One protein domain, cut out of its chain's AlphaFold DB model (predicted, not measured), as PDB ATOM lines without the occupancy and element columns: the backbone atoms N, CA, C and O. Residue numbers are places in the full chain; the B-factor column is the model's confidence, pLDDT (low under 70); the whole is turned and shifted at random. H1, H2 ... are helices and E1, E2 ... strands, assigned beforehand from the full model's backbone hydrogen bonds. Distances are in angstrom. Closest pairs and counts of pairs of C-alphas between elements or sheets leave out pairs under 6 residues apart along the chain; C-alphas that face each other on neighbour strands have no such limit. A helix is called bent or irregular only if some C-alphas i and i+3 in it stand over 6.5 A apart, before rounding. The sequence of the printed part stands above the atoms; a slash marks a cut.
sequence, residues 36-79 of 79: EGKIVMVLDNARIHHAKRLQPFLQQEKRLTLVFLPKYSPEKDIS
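AT A GLANCE: This is residues 36 to 79 of the 79 residues of the protein "DDE_3 domain-containing protein" of Cohnella sp. CC-MHH1044 (UniProt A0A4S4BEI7). A small head, made of two parallel strands side by side, E1 and E2, and one helix, H1, next to E2, runs out into a tail whose residues 73 to 79 stick out free and make much of the length. The chain passes from E1 through H1, which folds back, to E2, a right-handed strand-helix-strand unit, two parallel neighbour strands with a helix between them. The printed part has 44 residues with one named helix and two named strands in the order E1, H1, E2; the class is mixed, helices and strands. It is only just extended, close to loose, with a radius of gyration of the C-alphas of 14.2 A and spans of 49 by 23 by 8 A.

IN THESE COORDINATES: E1 is residues 39 to 43, 12.8 A from first to last C-alpha, beginning at C-alpha 39 (285.823, -48.534, 77.630). E2 is residues 64 to 68, 13.2 A long, ending at C-alpha 68 (283.487, -44.662, 64.511). H1 is residues 48 to 60, 18.2 A long, and irregular: C-alphas 53 and 56 are 7.4 A apart.

HOW THE PARTS SIT: E1 and E2 are parallel neighbours, with 24 degrees between their directions. C-alphas 41 and 66 face each other at 4.9 A. N 43 and O 67, at 2.8 A, and N 65 and O 39, at 2.8 A, are within hydrogen-bond range. H1 and E2 have 3 pairs of C-alphas within 8 A, the closest being Leu 58 and Leu 64 at 6.6 A. In H1, 6 of 9 O i to N i+4 pairs are within hydrogen-bond range.

THE WHOLE: The C-alphas of Glu 36 and Ser 79, the two farthest apart, are 50.0 A apart. The printed part has no cut, and its links E1 to H1 and H1 to E2 are tight. Residues 73 to 79, up to the chain's last residue, stand free. The mean pLDDT of the printed part is 70.9; residues 45 to 51 and 70 to 79 are under 70.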
ATOM      1  N   GLU A  36     289.423 -51.455  85.436       84.06
ATOM      2  CA  GLU A  36     288.093 -52.067  85.475       84.06
ATOM      3  C   GLU A  36     287.087 -51.301  84.604       84.06
ATOM      4  O   GLU A  36     287.337 -50.183  84.159       84.06
ATOM      5  N   GLY A  37     285.952 -51.935  84.306       83.31
ATOM      6  CA  GLY A  37     284.902 -51.348  83.474       83.31
ATOM      7  C   GLY A  37     285.104 -51.532  81.966       83.31
ATOM      8  O   GLY A  37     286.128 -52.043  81.492       83.31
ATOM      9  N   LYS A  38     284.060 -51.166  81.213       82.81
ATOM     10  CA  LYS A  38     284.054 -51.163  79.745       82.81
ATOM     11  C   LYS A  38     284.456 -49.784  79.244       82.81
ATOM     12  O   LYS A  38     283.944 -48.780  79.724       82.81
ATOM     13  N   ILE A  39     285.308 -49.757  78.232       84.44
ATOM     14  CA  ILE A  39     285.823 -48.534  77.630       84.44
ATOM     15  C   ILE A  39     285.256 -48.438  76.221       84.44
ATOM     16  O   ILE A  39     285.528 -49.285  75.370       84.44
ATOM     17  N   VAL A  40     284.465 -47.397  75.970       81.06
ATOM     18  CA  VAL A  40     283.949 -47.079  74.636       81.06
ATOM     19  C   VAL A  40     284.634 -45.812  74.150       81.06
ATOM     20  O   VAL A  40     284.504 -44.753  74.758       81.06
ATOM     21  N   MET A  41     285.376 -45.918  73.051       82.12
ATOM     22  CA  MET A  41     286.114 -44.802  72.468       82.12
ATOM     23  C   MET A  41     285.512 -44.431  71.118       82.12
ATOM     24  O   MET A  41     285.436 -45.262  70.217       82.12
ATOM     25  N   VAL A  42     285.097 -43.173  70.979       77.50
ATOM     26  CA  VAL A  42     284.510 -42.639  69.746       77.50
ATOM     27  C   VAL A  42     285.594 -41.939  68.924       77.50
ATOM     28  O   VAL A  42     286.244 -41.017  69.418       77.50
ATOM     29  N   LEU A  43     285.793 -42.376  67.681       77.38
ATOM     30  CA  LEU A  43     286.828 -41.891  66.765       77.38
ATOM     31  C   LEU A  43     286.208 -41.274  65.506       77.38
ATOM     32  O   LEU A  43     285.146 -41.697  65.051       77.38
ATOM     33  N   ASP A  44     286.894 -40.297  64.915       74.94
ATOM     34  CA  ASP A  44     286.557 -39.786  63.585       74.94
ATOM     35  C   ASP A  44     286.928 -40.781  62.467       74.94
ATOM     36  O   ASP A  44     287.618 -41.789  62.662       74.94
ATOM     37  N   ASN A  45     286.454 -40.490  61.257       67.62
ATOM     38  CA  ASN A  45     286.597 -41.374  60.108       67.62
ATOM     39  C   ASN A  45     288.030 -41.398  59.526       67.62
ATOM     40  O   ASN A  45     288.364 -42.341  58.806       67.62
ATOM     41  N   ALA A  46     288.880 -40.407  59.825       65.56
ATOM     42  CA  ALA A  46     290.283 -40.393  59.390       65.56
ATOM     43  C   ALA A  46     291.086 -41.477  60.129       65.56
ATOM     44  O   ALA A  46     291.871 -42.220  59.530       65.56
ATOM     45  N   ARG A  47     290.779 -41.680  61.413       68.25
ATOM     46  CA  ARG A  47     291.422 -42.686  62.274       68.25
ATOM     47  C   ARG A  47     290.997 -44.136  61.988       68.25
ATOM     48  O   ARG A  47     291.665 -45.066  62.446       68.25
ATOM     49  N   ILE A  48     289.958 -44.369  61.173       66.50
ATOM     50  CA  ILE A  48     289.497 -45.722  60.783       66.50
ATOM     51  C   ILE A  48     290.599 -46.530  60.099       66.50
ATOM     52  O   ILE A  48     290.752 -47.724  60.370       66.50
ATOM     53  N   HIS A  49     291.359 -45.905  59.197       67.00
ATOM     54  CA  HIS A  49     292.370 -46.609  58.406       67.00
ATOM     55  C   HIS A  49     293.473 -47.212  59.287       67.00
ATOM     56  O   HIS A  49     293.955 -48.312  59.008       67.00
ATOM     57  N   HIS A  50     293.807 -46.544  60.390       67.88
ATOM     58  CA  HIS A  50     294.773 -47.023  61.375       67.88
ATOM     59  C   HIS A  50     294.145 -47.998  62.372       67.88
ATOM     60  O   HIS A  50     294.731 -49.043  62.655       67.88
ATOM     61  N   ALA A  51     292.921 -47.728  62.835       68.62
ATOM     62  CA  ALA A  51     292.213 -48.621  63.749       68.62
ATOM     63  C   ALA A  51     291.955 -50.009  63.137       68.62
ATOM     64  O   ALA A  51     292.028 -51.016  63.839       68.62
ATOM     65  N   LYS A  52     291.753 -50.093  61.813       71.12
ATOM     66  CA  LYS A  52     291.683 -51.379  61.101       71.12
ATOM     67  C   LYS A  52     292.949 -52.225  61.271       71.12
ATOM     68  O   LYS A  52     292.832 -53.439  61.376       71.12
ATOM     69  N   ARG A  53     294.140 -51.618  61.353       76.50
ATOM     70  CA  ARG A  53     295.395 -52.356  61.607       76.50
ATOM     71  C   ARG A  53     295.484 -52.886  63.039       76.50
ATOM     72  O   ARG A  53     296.168 -53.875  63.270       76.50
ATOM     73  N   LEU A  54     294.774 -52.262  63.977       75.81
ATOM     74  CA  LEU A  54     294.684 -52.695  65.372       75.81
ATOM     75  C   LEU A  54     293.498 -53.629  65.642       75.81
ATOM     76  O   LEU A  54     293.322 -54.045  66.782       75.81
ATOM     77  N   GLN A  55     292.713 -54.019  64.629       75.75
ATOM     78  CA  GLN A  55     291.627 -54.992  64.806       75.75
ATOM     79  C   GLN A  55     292.043 -56.262  65.564       75.75
ATOM     80  O   GLN A  55     291.295 -56.647  66.461       75.75
ATOM     81  N   PRO A  56     293.207 -56.889  65.289       82.06
ATOM     82  CA  PRO A  56     293.624 -58.079  66.031       82.06
ATOM     83  C   PRO A  56     293.794 -57.811  67.531       82.06
ATOM     84  O   PRO A  56     293.402 -58.634  68.350       82.06
ATOM     85  N   PHE A  57     294.322 -56.638  67.893       81.19
ATOM     86  CA  PHE A  57     294.471 -56.213  69.286       81.19
ATOM     87  C   PHE A  57     293.106 -55.955  69.941       81.19
ATOM     88  O   PHE A  57     292.828 -56.446  71.032       81.19
ATOM     89  N   LEU A  58     292.208 -55.258  69.241       78.50
ATOM     90  CA  LEU A  58     290.860 -54.957  69.737       78.50
ATOM     91  C   LEU A  58     290.000 -56.213  69.921       78.50
ATOM     92  O   LEU A  58     289.146 -56.253  70.797       78.50
ATOM     93  N   GLN A  59     290.219 -57.251  69.112       80.69
ATOM     94  CA  GLN A  59     289.536 -58.535  69.278       80.69
ATOM     95  C   GLN A  59     289.989 -59.290  70.532       80.69
ATOM     96  O   GLN A  59     289.213 -60.071  71.086       80.69
ATOM     97  N   GLN A  60     291.230 -59.074  70.973       84.69
ATOM     98  CA  GLN A  60     291.752 -59.662  72.205       84.69
ATOM     99  C   GLN A  60     291.234 -58.915  73.437       84.69
ATOM    100  O   GLN A  60     290.921 -59.549  74.446       84.69
ATOM    101  N   GLU A  61     291.069 -57.596  73.338       83.50
ATOM    102  CA  GLU A  61     290.615 -56.763  74.447       83.50
ATOM    103  C   GLU A  61     289.094 -56.549  74.443       83.50
ATOM    104  O   GLU A  61     288.572 -55.540  73.970       83.50
ATOM    105  N   LYS A  62     288.357 -57.501  75.028       81.75
ATOM    106  CA  LYS A  62     286.880 -57.480  75.081       81.75
ATOM    107  C   LYS A  62     286.295 -56.283  75.832       81.75
ATOM    108  O   LYS A  62     285.091 -56.032  75.726       81.75
ATOM    109  N   ARG A  63     287.098 -55.579  76.631       85.44
ATOM    110  CA  ARG A  63     286.648 -54.408  77.390       85.44
ATOM    111  C   ARG A  63     286.729 -53.123  76.583       85.44
ATOM    112  O   ARG A  63     286.077 -52.154  76.965       85.44
ATOM    113  N   LEU A  64     287.484 -53.112  75.486       84.38
ATOM    114  CA  LEU A  64     287.704 -51.942  74.651       84.38
ATOM    115  C   LEU A  64     286.853 -52.023  73.384       84.38
ATOM    116  O   LEU A  64     287.009 -52.911  72.553       84.38
ATOM    117  N   THR A  65     285.956 -51.058  73.210       82.50
ATOM    118  CA  THR A  65     285.130 -50.919  72.008       82.50
ATOM    119  C   THR A  65     285.457 -49.606  71.312       82.50
ATOM    120  O   THR A  65     285.327 -48.538  71.906       82.50
ATOM    121  N   LEU A  66     285.847 -49.675  70.038       81.25
ATOM    122  CA  LEU A  66     285.993 -48.490  69.196       81.25
ATOM    123  C   LEU A  66     284.712 -48.269  68.389       81.25
ATOM    124  O   LEU A  66     284.280 -49.151  67.646       81.25
ATOM    125  N   VAL A  67     284.126 -47.086  68.523       78.31
ATOM    126  CA  VAL A  67     282.980 -46.623  67.738       78.31
ATOM    127  C   VAL A  67     283.478 -45.552  66.781       78.31
ATOM    128  O   VAL A  67     284.200 -44.643  67.179       78.31
ATOM    129  N   PHE A  68     283.095 -45.644  65.515       76.56
ATOM    130  CA  PHE A  68     283.487 -44.662  64.511       76.56
ATOM    131  C   PHE A  68     282.306 -43.771  64.186       76.56
ATOM    132  O   PHE A  68     281.203 -44.260  63.933       76.56
ATOM    133  N   LEU A  69     282.542 -42.465  64.196       75.50
ATOM    134  CA  LEU A  69     281.544 -41.513  63.751       75.50
ATOM    135  C   LEU A  69     281.296 -41.707  62.252       75.50
ATOM    136  O   LEU A  69     282.254 -41.937  61.501       75.50
ATOM    137  N   PRO A  70     280.031 -41.604  61.803       62.41
ATOM    138  CA  PRO A  70     279.746 -41.538  60.381       62.41
ATOM    139  C   PRO A  70     280.567 -40.399  59.778       62.41
ATOM    140  O   PRO A  70     280.808 -39.384  60.440       62.41
ATOM    141  N   LYS A  71     281.029 -40.579  58.532       58.38
ATOM    142  CA  LYS A  71     281.654 -39.493  57.769       58.38
ATOM    143  C   LYS A  71     280.795 -38.257  57.974       58.38
ATOM    144  O   LYS A  71     279.600 -38.316  57.698       58.38
ATOM    145  N   TYR A  72     281.405 -37.176  58.451       52.16
ATOM    146  CA  TYR A  72     280.798 -35.865  58.320       52.16
ATOM    147  C   TYR A  72     280.447 -35.729  56.836       52.16
ATOM    148  O   TYR A  72     281.338 -35.621  55.988       52.16
ATOM    149  N   SER A  73     279.159 -35.855  56.509       42.50
ATOM    150  CA  SER A  73     278.657 -35.329  55.255       42.50
ATOM    151  C   SER A  73     278.993 -33.847  55.306       42.50
ATOM    152  O   SER A  73     278.711 -33.204  56.322       42.50
ATOM    153  N   PRO A  74     279.647 -33.291  54.278       43.56
ATOM    154  CA  PRO A  74     279.770 -31.858  54.177       43.56
ATOM    155  C   PRO A  74     278.372 -31.340  53.838       43.56
ATOM    156  O   PRO A  74     278.076 -31.070  52.679       43.56
ATOM    157  N   GLU A  75     277.493 -31.217  54.828       45.38
ATOM    158  CA  GLU A  75     276.404 -30.256  54.728       45.38
ATOM    159  C   GLU A  75     277.058 -28.882  54.847       45.38
ATOM    160  O   GLU A  75     277.151 -28.261  55.902       45.38
ATOM    161  N   LYS A  76     277.612 -28.440  53.715       42.38
ATOM    162  CA  LYS A  76     277.698 -27.020  53.429       42.38
ATOM    163  C   LYS A  76     276.265 -26.550  53.197       42.38
ATOM    164  O   LYS A  76     275.817 -26.477  52.059       42.38
ATOM    165  N   ASP A  77     275.570 -26.233  54.280       53.75
ATOM    166  CA  ASP A  77     274.544 -25.198  54.244       53.75
ATOM    167  C   ASP A  77     275.253 -23.874  53.942       53.75
ATOM    168  O   ASP A  77     275.848 -23.294  54.844       53.75
ATOM    169  N   ILE A  78     275.285 -23.464  52.668       42.81
ATOM    170  CA  ILE A  78     275.321 -22.062  52.204       42.81
ATOM    171  C   ILE A  78     275.289 -22.010  50.664       42.81
ATOM    172  O   ILE A  78     276.330 -22.101  50.010       42.81
ATOM    173  N   SER A  79     274.100 -21.856  50.074       42.94
ATOM    174  CA  SER A  79     273.619 -20.606  49.446       42.94
ATOM    175  C   SER A  79     272.312 -20.827  48.690       42.94
ATOM    176  O   SER A  79     272.124 -21.920  48.120       42.94
TER     177      SER A  79